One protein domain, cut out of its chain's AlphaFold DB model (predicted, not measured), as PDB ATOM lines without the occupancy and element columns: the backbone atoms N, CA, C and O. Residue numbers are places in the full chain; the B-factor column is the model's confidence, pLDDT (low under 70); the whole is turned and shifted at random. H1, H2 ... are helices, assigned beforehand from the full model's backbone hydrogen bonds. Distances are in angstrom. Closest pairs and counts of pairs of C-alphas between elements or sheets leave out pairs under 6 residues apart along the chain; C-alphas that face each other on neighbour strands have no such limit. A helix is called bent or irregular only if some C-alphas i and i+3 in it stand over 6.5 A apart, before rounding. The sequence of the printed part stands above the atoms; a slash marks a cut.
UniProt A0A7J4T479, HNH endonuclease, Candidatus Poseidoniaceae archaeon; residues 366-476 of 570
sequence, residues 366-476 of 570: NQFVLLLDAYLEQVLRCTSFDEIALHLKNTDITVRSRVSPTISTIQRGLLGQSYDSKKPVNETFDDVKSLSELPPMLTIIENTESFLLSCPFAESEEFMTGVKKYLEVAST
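This is residues 366 to 476 of the 570 residues of the protein "HNH endonuclease" of Candidatus Poseidoniaceae archaeon (UniProt A0A7J4T479). This is a compact cluster of crossed helices built round H3: H1, H2 and H4 pack on H3, and H5 crosses the end part of H3, residues 409 to 414. H7 folds back side by side with H5, making a nearly antiparallel pair, and the little H6 lies at the turn between them. The printed part has 111 residues with seven named helices, H1 to H7 in order along the chain, and no named strand; the class is all helix. The whole is compact, with a radius of gyration of the C-alphas of 13.4 A, and its rounded outline spans 38 by 28 by 25 A.

Find C-alpha 366 at (34.660, -10.630, -10.083); from there H1, residues 366 to 378, runs 18.4 A. Next comes H2, residues 385 to 393, 12.0 A long. Look for C-alpha 400 at (47.743, -12.637, -1.306), where H3, residues 400 to 414, begins its 21.6 A. H3 is irregular, but only just: C-alphas 401 and 404 are 7.0 A apart. H4 holds residues 425 to 433, 12.4 A, and H5 residues 441 to 453, 18.3 A. H6 has four residues, 456 to 459, over 6.4 A. H7, residues 461 to 476, is the longest helix at 22.4 A and ends at C-alpha 476, (28.567, -5.005, -15.438).

Start at H3, the hub, which touches four helices. H1 touches it, only just about perpendicular at 70.0 degrees, closest at the C-alphas of Leu 372 and Ile 410, 7.1 A. H2 touches it at a steep tilt of 53 degrees, opposite ways, with the C-alphas of Lys 393 and Arg 400 closest at 5.0 A. With residues 408 to 414 alone H3 touches H4, where the C-alphas of Ser 408 and Val 425 are closest at 6.4 A. With residues 409 to 414 alone it touches H5, about perpendicular at 80 degrees; the closest C-alphas, of Gly 413 and Thr 448, are 4.2 A apart. Moving outward, H5 and H7 touch at a shallow tilt of 2 degrees, opposite ways, closest at the C-alphas of Leu 442 and Ser 475, 6.2 A. H6 is close to H7 but not clearly touching, the C-alphas of Ala 458 and Met 464 being closest at 5.6 A. H3 and H7 are apart. In H1, H2, H4, H5 and H7 every O i to N i+4 pair is within hydrogen-bond range; in H3 9 of 11 are, and H6 is too short for such a pair.

The C-alphas of Arg 381 and Glu 461 are the two farthest apart, at 39.0 A. The printed part has no cut and no long link. The mean pLDDT of the printed part is 90.2, and no printed residue is under 70.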
ATOM      1  N   ASN A 366      35.476 -10.220 -11.232       81.06
ATOM      2  CA  ASN A 366      34.660 -10.630 -10.083       81.06
ATOM      3  C   ASN A 366      35.460 -10.622  -8.768       81.06
ATOM      4  O   ASN A 366      34.973 -10.119  -7.766       81.06
ATOM      5  N   GLN A 367      36.709 -11.097  -8.771       87.12
ATOM      6  CA  GLN A 367      37.590 -11.052  -7.601       87.12
ATOM      7  C   GLN A 367      37.906  -9.613  -7.199       87.12
ATOM      8  O   GLN A 367      38.066  -9.331  -6.018       87.12
ATOM      9  N   PHE A 368      37.999  -8.697  -8.167       94.00
ATOM     10  CA  PHE A 368      38.137  -7.274  -7.872       94.00
ATOM     11  C   PHE A 368      36.880  -6.705  -7.216       94.00
ATOM     12  O   PHE A 368      37.011  -6.026  -6.205       94.00
ATOM     13  N   VAL A 369      35.686  -7.016  -7.731       86.38
ATOM     14  CA  VAL A 369      34.413  -6.571  -7.134       86.38
ATOM     15  C   VAL A 369      34.245  -7.129  -5.718       86.38
ATOM     16  O   VAL A 369      33.962  -6.366  -4.803       86.38
ATOM     17  N   LEU A 370      34.518  -8.421  -5.508       79.88
ATOM     18  CA  LEU A 370      34.483  -9.051  -4.183       79.88
ATOM     19  C   LEU A 370      35.490  -8.419  -3.216       79.88
ATOM     20  O   LEU A 370      35.176  -8.189  -2.053       79.88
ATOM     21  N   LEU A 371      36.705  -8.120  -3.686       88.06
ATOM     22  CA  LEU A 371      37.728  -7.489  -2.853       88.06
ATOM     23  C   LEU A 371      37.390  -6.028  -2.538       88.06
ATOM     24  O   LEU A 371      37.669  -5.572  -1.433       88.06
ATOM     25  N   LEU A 372      36.799  -5.301  -3.489       92.44
ATOM     26  CA  LEU A 372      36.285  -3.949  -3.291       92.44
ATOM     27  C   LEU A 372      35.181  -3.943  -2.236       92.44
ATOM     28  O   LEU A 372      35.213  -3.112  -1.330       92.44
ATOM     29  N   ASP A 373      34.254  -4.891  -2.315       81.88
ATOM     30  CA  ASP A 373      33.181  -5.015  -1.340       81.88
ATOM     31  C   ASP A 373      33.724  -5.342   0.060       81.88
ATOM     32  O   ASP A 373      33.525  -4.584   1.013       81.88
ATOM     33  N   ALA A 374      34.555  -6.377   0.171       78.94
ATOM     34  CA  ALA A 374      35.191  -6.732   1.436       78.94
ATOM     35  C   ALA A 374      36.047  -5.582   2.008       78.94
ATOM     36  O   ALA A 374      36.056  -5.345   3.215       78.94
ATOM     37  N   TYR A 375      36.749  -4.824   1.158       92.31
ATOM     38  CA  TYR A 375      37.524  -3.662   1.593       92.31
ATOM     39  C   TYR A 375      36.647  -2.592   2.219       92.31
ATOM     40  O   TYR A 375      36.895  -2.148   3.339       92.31
ATOM     41  N   LEU A 376      35.618  -2.170   1.505       87.06
ATOM     42  CA  LEU A 376      34.790  -1.078   1.967       87.06
ATOM     43  C   LEU A 376      33.921  -1.501   3.184       87.06
ATOM     44  O   LEU A 376      33.445  -0.636   3.910       87.06
ATOM     45  N   GLU A 377      33.682  -2.798   3.431       80.69
ATOM     46  CA  GLU A 377      33.072  -3.290   4.688       80.69
ATOM     47  C   GLU A 377      34.006  -3.142   5.901       80.69
ATOM     48  O   GLU A 377      33.560  -2.888   7.022       80.69
ATOM     49  N   GLN A 378      35.310  -3.317   5.682       87.38
ATOM     50  CA  GLN A 378      36.304  -3.399   6.753       87.38
ATOM     51  C   GLN A 378      37.041  -2.078   6.997       87.38
ATOM     52  O   GLN A 378      37.561  -1.863   8.091       87.38
ATOM     53  N   VAL A 379      37.072  -1.165   6.020       91.50
ATOM     54  CA  VAL A 379      37.892   0.062   6.066       91.50
ATOM     55  C   VAL A 379      37.613   0.937   7.286       91.50
ATOM     56  O   VAL A 379      38.540   1.489   7.873       91.50
ATOM     57  N   LEU A 380      36.355   1.012   7.726       87.62
ATOM     58  CA  LEU A 380      35.969   1.794   8.903       87.62
ATOM     59  C   LEU A 380      36.322   1.097  10.228       87.62
ATOM     60  O   LEU A 380      36.435   1.764  11.255       87.62
ATOM     61  N   ARG A 381      36.503  -0.229  10.212       91.00
ATOM     62  CA  ARG A 381      36.784  -1.053  11.399       91.00
ATOM     63  C   ARG A 381      38.278  -1.191  11.672       91.00
ATOM     64  O   ARG A 381      38.670  -1.282  12.829       91.00
ATOM     65  N   CYS A 382      39.098  -1.181  10.627       94.00
ATOM     66  CA  CYS A 382      40.548  -1.278  10.758       94.00
ATOM     67  C   CYS A 382      41.181   0.072  11.122       94.00
ATOM     68  O   CYS A 382      40.699   1.149  10.755       94.00
ATOM     69  N   THR A 383      42.295   0.027  11.845       95.56
ATOM     70  CA  THR A 383      43.051   1.203  12.303       95.56
ATOM     71  C   THR A 383      44.164   1.617  11.347       95.56
ATOM     72  O   THR A 383      44.572   2.772  11.373       95.56
ATOM     73  N   SER A 384      44.617   0.712  10.476       96.62
ATOM     74  CA  SER A 384      45.695   0.960   9.515       96.62
ATOM     75  C   SER A 384      45.490   0.204   8.201       96.62
ATOM     76  O   SER A 384      44.721  -0.761   8.134       96.62
ATOM     77  N   PHE A 385      46.227   0.610   7.159       95.94
ATOM     78  CA  PHE A 385      46.252  -0.097   5.877       95.94
ATOM     79  C   PHE A 385      46.764  -1.539   6.016       95.94
ATOM     80  O   PHE A 385      46.231  -2.451   5.384       95.94
ATOM     81  N   ASP A 386      47.787  -1.762   6.842       95.75
ATOM     82  CA  ASP A 386      48.384  -3.089   7.012       95.75
ATOM     83  C   ASP A 386      47.414  -4.063   7.683       95.75
ATOM     84  O   ASP A 386      47.321  -5.221   7.271       95.75
ATOM     85  N   GLU A 387      46.633  -3.580   8.651       96.56
ATOM     86  CA  GLU A 387      45.596  -4.364   9.324       96.56
ATOM     87  C   GLU A 387      44.508  -4.821   8.342       96.56
ATOM     88  O   GLU A 387      44.221  -6.018   8.252       96.56
ATOM     89  N   ILE A 388      43.951  -3.902   7.541       95.44
ATOM     90  CA  ILE A 388      42.935  -4.274   6.545       95.44
ATOM     91  C   ILE A 388      43.518  -5.161   5.444       95.44
ATOM     92  O   ILE A 388      42.877  -6.119   5.008       95.44
ATOM     93  N   ALA A 389      44.751  -4.901   5.005       94.56
ATOM     94  CA  ALA A 389      45.407  -5.724   4.002       94.56
ATOM     95  C   ALA A 389      45.665  -7.142   4.525       94.56
ATOM     96  O   ALA A 389      45.524  -8.096   3.760       94.56
ATOM     97  N   LEU A 390      46.032  -7.301   5.800       93.88
ATOM     98  CA  LEU A 390      46.184  -8.605   6.442       93.88
ATOM     99  C   LEU A 390      44.841  -9.332   6.534       93.88
ATOM    100  O   LEU A 390      44.763 -10.497   6.147       93.88
ATOM    101  N   HIS A 391      43.784  -8.638   6.962       91.69
ATOM    102  CA  HIS A 391      42.437  -9.200   7.030       91.69
ATOM    103  C   HIS A 391      41.984  -9.729   5.660       91.69
ATOM    104  O   HIS A 391      41.602 -10.889   5.529       91.69
ATOM    105  N   LEU A 392      42.134  -8.923   4.608       89.19
ATOM    106  CA  LEU A 392      41.726  -9.281   3.245       89.19
ATOM    107  C   LEU A 392      42.655 -10.292   2.556       89.19
ATOM    108  O   LEU A 392      42.253 -10.947   1.601       89.19
ATOM    109  N   LYS A 393      43.896 -10.467   3.021       92.25
ATOM    110  CA  LYS A 393      44.762 -11.574   2.571       92.25
ATOM    111  C   LYS A 393      44.288 -12.935   3.090       92.25
ATOM    112  O   LYS A 393      44.693 -13.951   2.524       92.25
ATOM    113  N   ASN A 394      43.458 -12.951   4.132       89.12
ATOM    114  CA  ASN A 394      42.931 -14.168   4.748       89.12
ATOM    115  C   ASN A 394      41.538 -14.561   4.226       89.12
ATOM    116  O   ASN A 394      41.043 -15.615   4.604       89.12
ATOM    117  N   THR A 395      40.909 -13.760   3.357       78.50
ATOM    118  CA  THR A 395      39.567 -14.043   2.810       78.50
ATOM    119  C   THR A 395      39.573 -14.929   1.558       78.50
ATOM    120  O   THR A 395      38.515 -15.182   0.995       78.50
ATOM    121  N   ASP A 396      40.745 -15.375   1.082       83.81
ATOM    122  CA  ASP A 396      40.938 -16.211  -0.120       83.81
ATOM    123  C   ASP A 396      40.254 -15.705  -1.417       83.81
ATOM    124  O   ASP A 396      40.130 -16.434  -2.400       83.81
ATOM    125  N   ILE A 397      39.896 -14.415  -1.488       75.88
ATOM    126  CA  ILE A 397      39.267 -13.794  -2.673       75.88
ATOM    127  C   ILE A 397      40.221 -13.786  -3.881       75.88
ATOM    128  O   ILE A 397      39.822 -13.983  -5.033       75.88
ATOM    129  N   THR A 398      41.506 -13.518  -3.642       85.81
ATOM    130  CA  THR A 398      42.550 -13.512  -4.673       85.81
ATOM    131  C   THR A 398      43.907 -13.876  -4.072       85.81
ATOM    132  O   THR A 398      44.067 -13.988  -2.860       85.81
ATOM    133  N   VAL A 399      44.924 -14.041  -4.919       85.38
ATOM    134  CA  VAL A 399      46.287 -14.348  -4.463       85.38
ATOM    135  C   VAL A 399      46.786 -13.230  -3.544       85.38
ATOM    136  O   VAL A 399      46.786 -12.064  -3.941       85.38
ATOM    137  N   ARG A 400      47.294 -13.582  -2.354       89.69
ATOM    138  CA  ARG A 400      47.743 -12.637  -1.306       89.69
ATOM    139  C   ARG A 400      48.628 -11.494  -1.818       89.69
ATOM    140  O   ARG A 400      48.499 -10.358  -1.373       89.69
ATOM    141  N   SER A 401      49.490 -11.768  -2.798       88.38
ATOM    142  CA  SER A 401      50.391 -10.776  -3.402       88.38
ATOM    143  C   SER A 401      49.695  -9.692  -4.246       88.38
ATOM    144  O   SER A 401      50.361  -8.755  -4.682       88.38
ATOM    145  N   ARG A 402      48.404  -9.852  -4.565       91.12
ATOM    146  CA  ARG A 402      47.583  -8.909  -5.352       91.12
ATOM    147  C   ARG A 402      46.698  -8.032  -4.466       91.12
ATOM    148  O   ARG A 402      46.275  -6.973  -4.911       91.12
ATOM    149  N   VAL A 403      46.467  -8.430  -3.215       92.12
ATOM    150  CA  VAL A 403      45.551  -7.745  -2.291       92.12
ATOM    151  C   VAL A 403      45.995  -6.305  -2.023       92.12
ATOM    152  O   VAL A 403      45.281  -5.375  -2.383       92.12
ATOM    153  N   SER A 404      47.202  -6.095  -1.486       94.38
ATOM    154  CA  SER A 404      47.676  -4.747  -1.127       94.38
ATOM    155  C   SER A 404      47.747  -3.774  -2.323       94.38
ATOM    156  O   SER A 404      47.221  -2.669  -2.197       94.38
ATOM    157  N   PRO A 405      48.307  -4.140  -3.499       93.31
ATOM    158  CA  PRO A 405      48.288  -3.253  -4.669       93.31
ATOM    159  C   PRO A 405      46.875  -2.891  -5.140       93.31
ATOM    160  O   PRO A 405      46.623  -1.750  -5.529       93.31
ATOM    161  N   THR A 406      45.948  -3.850  -5.081       94.69
ATOM    162  CA  THR A 406      44.556  -3.627  -5.488       94.69
ATOM    163  C   THR A 406      43.853  -2.678  -4.528       94.69
ATOM    164  O   THR A 406      43.258  -1.705  -4.977       94.69
ATOM    165  N   ILE A 407      43.985  -2.897  -3.216       95.69
ATOM    166  CA  ILE A 407      43.404  -2.011  -2.201       95.69
ATOM    167  C   ILE A 407      43.979  -0.602  -2.325       95.69
ATOM    168  O   ILE A 407      43.224   0.362  -2.345       95.69
ATOM    169  N   SER A 408      45.299  -0.474  -2.479       95.06
ATOM    170  CA  SER A 408      45.934   0.834  -2.670       95.06
ATOM    171  C   SER A 408      45.370   1.570  -3.888       95.06
ATOM    172  O   SER A 408      45.159   2.780  -3.847       95.06
ATOM    173  N   THR A 409      45.063   0.838  -4.958       94.88
ATOM    174  CA  THR A 409      44.433   1.416  -6.145       94.88
ATOM    175  C   THR A 409      42.977   1.820  -5.883       94.88
ATOM    176  O   THR A 409      42.576   2.922  -6.248       94.88
ATOM    177  N   ILE A 410      42.208   0.975  -5.190       95.44
ATOM    178  CA  ILE A 410      40.828   1.267  -4.765       95.44
ATOM    179  C   ILE A 410      40.777   2.532  -3.901       95.44
ATOM    180  O   ILE A 410      39.918   3.377  -4.119       95.44
ATOM    181  N   GLN A 411      41.709   2.701  -2.959       96.31
ATOM    182  CA  GLN A 411      41.807   3.896  -2.115       96.31
ATOM    183  C   GLN A 411      41.982   5.175  -2.929       96.31
ATOM    184  O   GLN A 411      41.364   6.196  -2.642       96.31
ATOM    185  N   ARG A 412      42.799   5.117  -3.979       95.56
ATOM    186  CA  ARG A 412      43.004   6.259  -4.872       95.56
ATOM    187  C   ARG A 412      41.769   6.534  -5.724       95.56
ATOM    188  O   ARG A 412      41.413   7.696  -5.891       95.56
ATOM    189  N   GLY A 413      41.075   5.484  -6.170       93.69
ATOM    190  CA  GLY A 413      39.765   5.599  -6.815       93.69
ATOM    191  C   GLY A 413      38.705   6.223  -5.896       93.69
ATOM    192  O   GLY A 413      37.981   7.126  -6.307       93.69
ATOM    193  N   LEU A 414      38.656   5.822  -4.625       93.94
ATOM    194  CA  LEU A 414      37.762   6.399  -3.613       93.94
ATOM    195  C   LEU A 414      37.960   7.907  -3.445       93.94
ATOM    196  O   LEU A 414      36.987   8.647  -3.353       93.94
ATOM    197  N   LEU A 415      39.214   8.355  -3.439       95.75
ATOM    198  CA  LEU A 415      39.568   9.765  -3.283       95.75
ATOM    199  C   LEU A 415      39.574  10.548  -4.609       95.75
ATOM    200  O   LEU A 415      39.892  11.735  -4.602       95.75
ATOM    201  N   GLY A 416      39.285   9.901  -5.746       92.81
ATOM    202  CA  GLY A 416      39.360  10.524  -7.073       92.81
ATOM    203  C   GLY A 416      40.756  11.061  -7.417       92.81
ATOM    204  O   GLY A 416      40.883  12.047  -8.143       92.81
ATOM    205  N   GLN A 417      41.812  10.464  -6.860       92.38
ATOM    206  CA  GLN A 417      43.186  10.918  -7.066       92.38
ATOM    207  C   GLN A 417      43.722  10.473  -8.429       92.38
ATOM    208  O   GLN A 417      43.382   9.399  -8.920       92.38
ATOM    209  N   SER A 418      44.620  11.268  -9.015       90.88
ATOM    210  CA  SER A 418      45.413  10.860 -10.179       90.88
ATOM    211  C   SER A 418      46.651  10.054  -9.768       90.88
ATOM    212  O   SER A 418      47.039  10.005  -8.593       90.88
ATOM    213  N   TYR A 419      47.306   9.428 -10.747       87.69
ATOM    214  CA  TYR A 419      48.540   8.671 -10.530       87.69
ATOM    215  C   TYR A 419      49.682   9.511  -9.946       87.69
ATOM    216  O   TYR A 419      50.447   9.012  -9.121       87.69
ATOM    217  N   ASP A 420      49.747  10.799 -10.288       86.62
ATOM    218  CA  ASP A 420      50.787  11.719  -9.811       86.62
ATOM    219  C   ASP A 420      50.693  12.041  -8.313       86.62
ATOM    220  O   ASP A 420      51.618  12.631  -7.744       86.62
ATOM    221  N   SER A 421      49.608  11.631  -7.644       88.31
ATOM    222  CA  SER A 421      49.505  11.698  -6.189       88.31
ATOM    223  C   SER A 421      50.623  10.870  -5.546       88.31
ATOM    224  O   SER A 421      50.599   9.635  -5.518       88.31
ATOM    225  N   LYS A 422      51.621  11.553  -4.983       85.62
ATOM    226  CA  LYS A 422      52.730  10.930  -4.239       85.62
ATOM    227  C   LYS A 422      52.356  10.571  -2.799       85.62
ATOM    228  O   LYS A 422      53.246  10.267  -2.008       85.62
ATOM    229  N   LYS A 423      51.066  10.618  -2.449       92.88
ATOM    230  CA  LYS A 423      50.616  10.387  -1.079       92.88
ATOM    231  C   LYS A 423      50.930   8.943  -0.649       92.88
ATOM    232  O   LYS A 423      50.604   8.005  -1.392       92.88
ATOM    233  N   PRO A 424      51.592   8.738   0.504       93.69
ATOM    234  CA  PRO A 424      51.822   7.410   1.057       93.69
ATOM    235  C   PRO A 424      50.510   6.656   1.287       93.69
ATOM    236  O   PRO A 424      49.461   7.249   1.540       93.69
ATOM    237  N   VAL A 425      50.567   5.326   1.216       91.94
ATOM    238  CA  VAL A 425      49.365   4.482   1.313       91.94
ATOM    239  C   VAL A 425      48.644   4.624   2.658       91.94
ATOM    240  O   VAL A 425      47.419   4.666   2.681       91.94
ATOM    241  N   ASN A 426      49.387   4.788   3.757       93.38
ATOM    242  CA  ASN A 426      48.812   4.993   5.089       93.38
ATOM    243  C   ASN A 426      48.098   6.343   5.203       93.38
ATOM    244  O   ASN A 426      46.965   6.389   5.653       93.38
ATOM    245  N   GLU A 427      48.685   7.424   4.686       96.38
ATOM    246  CA  GLU A 427      47.998   8.721   4.693       96.38
ATOM    247  C   GLU A 427      46.761   8.714   3.778       96.38
ATOM    248  O   GLU A 427      45.778   9.398   4.037       96.38
ATOM    249  N   THR A 428      46.797   7.934   2.693       95.88
ATOM    250  CA  THR A 428      45.641   7.728   1.805       95.88
ATOM    251  C   THR A 428      44.551   6.920   2.523       95.88
ATOM    252  O   THR A 428      43.364   7.160   2.325       95.88
ATOM    253  N   PHE A 429      44.934   5.968   3.379       96.56
ATOM    254  CA  PHE A 429      44.007   5.228   4.235       96.56
ATOM    255  C   PHE A 429      43.321   6.146   5.248       96.56
ATOM    256  O   PHE A 429      42.097   6.090   5.369       96.56
ATOM    257  N   ASP A 430      44.080   7.026   5.901       96.38
ATOM    258  CA  ASP A 430      43.530   8.006   6.839       96.38
ATOM    259  C   ASP A 430      42.549   8.963   6.144       96.38
ATOM    260  O   ASP A 430      41.462   9.218   6.671       96.38
ATOM    261  N   ASP A 431      42.865   9.418   4.926       96.62
ATOM    262  CA  ASP A 431      41.941  10.222   4.114       96.62
ATOM    263  C   ASP A 431      40.640   9.472   3.814       96.62
ATOM    264  O   ASP A 431      39.558  10.032   3.973       96.62
ATOM    265  N   VAL A 432      40.729   8.202   3.394       95.88
ATOM    266  CA  VAL A 432      39.544   7.378   3.100       95.88
ATOM    267  C   VAL A 432      38.681   7.207   4.349       95.88
ATOM    268  O   VAL A 432      37.460   7.307   4.255       95.88
ATOM    269  N   LYS A 433      39.287   6.997   5.522       95.06
ATOM    270  CA  LYS A 433      38.557   6.943   6.800       95.06
ATOM    271  C   LYS A 433      37.956   8.282   7.218       95.06
ATOM    272  O   LYS A 433      37.008   8.290   7.996       95.06
ATOM    273  N   SER A 434      38.506   9.390   6.731       95.25
ATOM    274  CA  SER A 434      38.009  10.737   7.020       95.25
ATOM    275  C   SER A 434      36.860  11.160   6.101       95.25
ATOM    276  O   SER A 434      36.286  12.230   6.305       95.25
ATOM    277  N   LEU A 435      36.510  10.352   5.093       91.69
ATOM    278  CA  LEU A 435      35.346  10.606   4.250       91.69
ATOM    279  C   LEU A 435      34.072  10.515   5.094       91.69
ATOM    280  O   LEU A 435      33.829   9.512   5.761       91.69
ATOM    281  N   SER A 436      33.239  11.557   5.033       85.50
ATOM    282  CA  SER A 436      31.932  11.556   5.697       85.50
ATOM    283  C   SER A 436      30.984  10.518   5.096       85.50
ATOM    284  O   SER A 436      30.171   9.950   5.815       85.50
ATOM    285  N   GLU A 437      31.108  10.268   3.790       84.56
ATOM    286  CA  GLU A 437      30.335   9.283   3.035       84.56
ATOM    287  C   GLU A 437      31.245   8.620   1.991       84.56
ATOM    288  O   GLU A 437      32.054   9.287   1.337       84.56
ATOM    289  N   LEU A 438      31.125   7.299   1.829       83.12
ATOM    290  CA  LEU A 438      31.858   6.563   0.799       83.12
ATOM    291  C   LEU A 438      31.117   6.666  -0.548       83.12
ATOM    292  O   LEU A 438      29.907   6.444  -0.590       83.12
ATOM    293  N   PRO A 439      31.817   6.934  -1.668       83.69
ATOM    294  CA  PRO A 439      31.209   6.909  -2.990       83.69
ATOM    295  C   PRO A 439      30.558   5.552  -3.325       83.69
ATOM    296  O   PRO A 439      31.032   4.504  -2.878       83.69
ATOM    297  N   PRO A 440      29.529   5.531  -4.186       82.00
ATOM    298  CA  PRO A 440      28.955   4.291  -4.700       82.00
ATOM    299  C   PRO A 440      29.986   3.433  -5.435       82.00
ATOM    300  O   PRO A 440      30.884   3.949  -6.099       82.00
ATOM    301  N   MET A 441      29.808   2.111  -5.396       85.00
ATOM    302  CA  MET A 441      30.763   1.150  -5.960       85.00
ATOM    303  C   MET A 441      31.072   1.393  -7.445       85.00
ATOM    304  O   MET A 441      32.232   1.313  -7.840       85.00
ATOM    305  N   LEU A 442      30.070   1.753  -8.259       83.56
ATOM    306  CA  LEU A 442      30.297   2.107  -9.665       83.56
ATOM    307  C   LEU A 442      31.187   3.342  -9.823       83.56
ATOM    308  O   LEU A 442      32.130   3.304 -10.603       83.56
ATOM    309  N   THR A 443      30.952   4.390  -9.030       86.12
ATOM    310  CA  THR A 443      31.806   5.584  -9.022       86.12
ATOM    311  C   THR A 443      33.245   5.224  -8.646       86.12
ATOM    312  O   THR A 443      34.191   5.740  -9.233       86.12
ATOM    313  N   ILE A 444      33.439   4.293  -7.704       91.88
ATOM    314  CA  ILE A 444      34.780   3.820  -7.328       91.88
ATOM    315  C   ILE A 444      35.447   3.078  -8.492       91.88
ATOM    316  O   ILE A 444      36.643   3.264  -8.719       91.88
ATOM    317  N   ILE A 445      34.701   2.258  -9.239       92.94
ATOM    318  CA  ILE A 445      35.209   1.549 -10.423       92.94
ATOM    319  C   ILE A 445      35.623   2.545 -11.515       92.94
ATOM    320  O   ILE A 445      36.734   2.443 -12.032       92.94
ATOM    321  N   GLU A 446      34.789   3.542 -11.807       92.62
ATOM    322  CA  GLU A 446      35.063   4.598 -12.796       92.62
ATOM    323  C   GLU A 446      36.276   5.461 -12.403       92.62
ATOM    324  O   GLU A 446      37.148   5.762 -13.225       92.62
ATOM    325  N   ASN A 447      36.391   5.814 -11.121       95.38
ATOM    326  CA  ASN A 447      37.552   6.543 -10.615       95.38
ATOM    327  C   ASN A 447      38.815   5.674 -10.614       95.38
ATOM    328  O   ASN A 447      39.906   6.176 -10.873       95.38
ATOM    329  N   THR A 448      38.682   4.372 -10.350       95.56
ATOM    330  CA  THR A 448      39.789   3.412 -10.459       95.56
ATOM    331  C   THR A 448      40.275   3.320 -11.903       95.56
ATOM    332  O   THR A 448      41.482   3.317 -12.141       95.56
ATOM    333  N   GLU A 449      39.360   3.311 -12.874       95.31
ATOM    334  CA  GLU A 449      39.696   3.367 -14.299       95.31
ATOM    335  C   GLU A 449      40.462   4.641 -14.622       95.31
ATOM    336  O   GLU A 449      41.566   4.577 -15.160       95.31
ATOM    337  N   SER A 450      39.920   5.788 -14.222       95.19
ATOM    338  CA  SER A 450      40.531   7.098 -14.456       95.19
ATOM    339  C   SER A 450      41.926   7.196 -13.833       95.19
ATOM    340  O   SER A 450      42.868   7.654 -14.482       95.19
ATOM    341  N   PHE A 451      42.093   6.694 -12.607       94.81
ATOM    342  CA  PHE A 451      43.387   6.611 -11.936       94.81
ATOM    343  C   PHE A 451      44.383   5.768 -12.743       94.81
ATOM    344  O   PHE A 451      45.489   6.229 -13.034       94.81
ATOM    345  N   LEU A 452      43.995   4.556 -13.146       92.69
ATOM    346  CA  LEU A 452      44.853   3.658 -13.922       92.69
ATOM    347  C   LEU A 452      45.197   4.241 -15.296       92.69
ATOM    348  O   LEU A 452      46.338   4.136 -15.733       92.69
ATOM    349  N   LEU A 453      44.250   4.895 -15.963       92.44
ATOM    350  CA  LEU A 453      44.472   5.550 -17.254       92.44
ATOM    351  C   LEU A 453      45.303   6.836 -17.148       92.44
ATOM    352  O   LEU A 453      45.780   7.327 -18.164       92.44
ATOM    353  N   SER A 454      45.517   7.363 -15.940       92.12
ATOM    354  CA  SER A 454      46.427   8.490 -15.700       92.12
ATOM    355  C   SER A 454      47.875   8.070 -15.415       92.12
ATOM    356  O   SER A 454      48.739   8.929 -15.265       92.12
ATOM    357  N   CYS A 455      48.164   6.767 -15.310       88.44
ATOM    358  CA  CYS A 455      49.519   6.305 -15.018       88.44
ATOM    359  C   CYS A 455      50.447   6.385 -16.247       88.44
ATOM    360  O   CYS A 455      49.968   6.296 -17.377       88.44
ATOM    361  N   PRO A 456      51.782   6.445 -16.067       85.31
ATOM    362  CA  PRO A 456      52.742   6.452 -17.178       85.31
ATOM    363  C   PRO A 456      52.618   5.249 -18.125       85.31
ATOM    364  O   PRO A 456      53.002   5.323 -19.285       85.31
ATOM    365  N   PHE A 457      52.060   4.129 -17.655       82.19
ATOM    366  CA  PHE A 457      51.831   2.945 -18.488       82.19
ATOM    367  C   PHE A 457      50.663   3.110 -19.471       82.19
ATOM    368  O   PHE A 457      50.523   2.291 -20.380       82.19
ATOM    369  N   ALA A 458      49.848   4.160 -19.330       83.44
ATOM    370  CA  ALA A 458      48.758   4.477 -20.248       83.44
ATOM    371  C   ALA A 458      49.237   4.876 -21.656       83.44
ATOM    372  O   ALA A 458      48.430   4.920 -22.577       83.44
ATOM    373  N   GLU A 459      50.541   5.079 -21.871       84.69
ATOM    374  CA  GLU A 459      51.113   5.194 -23.222       84.69
ATOM    375  C   GLU A 459      50.972   3.892 -24.036       84.69
ATOM    376  O   GLU A 459      50.988   3.917 -25.267       84.69
ATOM    377  N   SER A 460      50.807   2.745 -23.367       87.31
ATOM    378  CA  SER A 460      50.563   1.462 -24.024       87.31
ATOM    379  C   SER A 460      49.079   1.277 -24.350       87.31
ATOM    380  O   SER A 460      48.237   1.140 -23.459       87.31
ATOM    381  N   GLU A 461      48.758   1.181 -25.643       85.38
ATOM    382  CA  GLU A 461      47.403   0.879 -26.127       85.38
ATOM    383  C   GLU A 461      46.868  -0.452 -25.567       85.38
ATOM    384  O   GLU A 461      45.692  -0.554 -25.207       85.38
ATOM    385  N   GLU A 462      47.741  -1.457 -25.425       83.12
ATOM    386  CA  GLU A 462      47.394  -2.757 -24.842       83.12
ATOM    387  C   GLU A 462      46.977  -2.614 -23.372       83.12
ATOM    388  O   GLU A 462      45.984  -3.209 -22.944       83.12
ATOM    389  N   PHE A 463      47.699  -1.790 -22.607       87.00
ATOM    390  CA  PHE A 463      47.379  -1.522 -21.208       87.00
ATOM    391  C   PHE A 463      46.054  -0.767 -21.084       87.00
ATOM    392  O   PHE A 463      45.171  -1.219 -20.356       87.00
ATOM    393  N   MET A 464      45.873   0.328 -21.834       89.62
ATOM    394  CA  MET A 464      44.624   1.101 -21.818       89.62
ATOM    395  C   MET A 464      43.413   0.236 -22.174       89.62
ATOM    396  O   MET A 464      42.398   0.267 -21.479       89.62
ATOM    397  N   THR A 465      43.528  -0.560 -23.238       86.75
ATOM    398  CA  THR A 465      42.464  -1.474 -23.674       86.75
ATOM    399  C   THR A 465      42.184  -2.531 -22.608       86.75
ATOM    400  O   THR A 465      41.023  -2.817 -22.312       86.75
ATOM    401  N   GLY A 466      43.235  -3.080 -21.989       88.25
ATOM    402  CA  GLY A 466      43.121  -4.025 -20.883       88.25
ATOM    403  C   GLY A 466      42.373  -3.440 -19.684       88.25
ATOM    404  O   GLY A 466      41.434  -4.070 -19.203       88.25
ATOM    405  N   VAL A 467      42.748  -2.234 -19.241       91.88
ATOM    406  CA  VAL A 467      42.111  -1.509 -18.126       91.88
ATOM    407  C   VAL A 467      40.633  -1.254 -18.402       91.88
ATOM    408  O   VAL A 467      39.793  -1.661 -17.599       91.88
ATOM    409  N   LYS A 468      40.315  -0.661 -19.560       92.44
ATOM    410  CA  LYS A 468      38.934  -0.351 -19.959       92.44
ATOM    411  C   LYS A 468      38.063  -1.597 -19.971       92.44
ATOM    412  O   LYS A 468      37.041  -1.643 -19.299       92.44
ATOM    413  N   LYS A 469      38.505  -2.653 -20.662       89.75
ATOM    414  CA  LYS A 469      37.733  -3.897 -20.768       89.75
ATOM    415  C   LYS A 469      37.544  -4.570 -19.403       89.75
ATOM    416  O   LYS A 469      36.484  -5.122 -19.125       89.75
ATOM    417  N   TYR A 470      38.565  -4.544 -18.547       92.88
ATOM    418  CA  TYR A 470      38.494  -5.144 -17.215       92.88
ATOM    419  C   TYR A 470      37.474  -4.433 -16.322       92.88
ATOM    420  O   TYR A 470      36.651  -5.091 -15.680       92.88
ATOM    421  N   LEU A 471      37.515  -3.099 -16.281       94.50
ATOM    422  CA  LEU A 471      36.640  -2.305 -15.416       94.50
ATOM    423  C   LEU A 471      35.233  -2.128 -15.989       94.50
ATOM    424  O   LEU A 471      34.275  -2.062 -15.217       94.50
ATOM    425  N   GLU A 472      35.073  -2.196 -17.311       90.62
ATOM    426  CA  GLU A 472      33.770  -2.366 -17.955       90.62
ATOM    427  C   GLU A 472      33.091  -3.644 -17.446       90.62
ATOM    428  O   GLU A 472      31.959  -3.599 -16.960       90.62
ATOM    429  N   VAL A 473      33.801  -4.779 -17.449       86.81
ATOM    430  CA  VAL A 473      33.240  -6.039 -16.944       86.81
ATOM    431  C   VAL A 473      32.983  -5.978 -15.438       86.81
ATOM    432  O   VAL A 473      31.901  -6.378 -15.006       86.81
ATOM    433  N   ALA A 474      33.890  -5.411 -14.637       89.12
ATOM    434  CA  ALA A 474      33.635  -5.186 -13.209       89.12
ATOM    435  C   ALA A 474      32.346  -4.372 -12.981       89.12
ATOM    436  O   ALA A 474      31.509  -4.748 -12.160       89.12
ATOM    437  N   SER A 475      32.133  -3.315 -13.771       88.31
ATOM    438  CA  SER A 475      30.922  -2.488 -13.717       88.31
ATOM    439  C   SER A 475      29.661  -3.277 -14.072       88.31
ATOM    440  O   SER A 475      28.628  -3.115 -13.421       88.31
ATOM    441  N   THR A 476      29.717  -4.152 -15.083       81.62
ATOM    442  CA  THR A 476      28.567  -5.005 -15.438       81.62
ATOM    443  C   THR A 476      28.205  -5.998 -14.335       81.62
ATOM    444  O   THR A 476      27.019  -6.226 -14.105       81.62
TER     445      THR A 476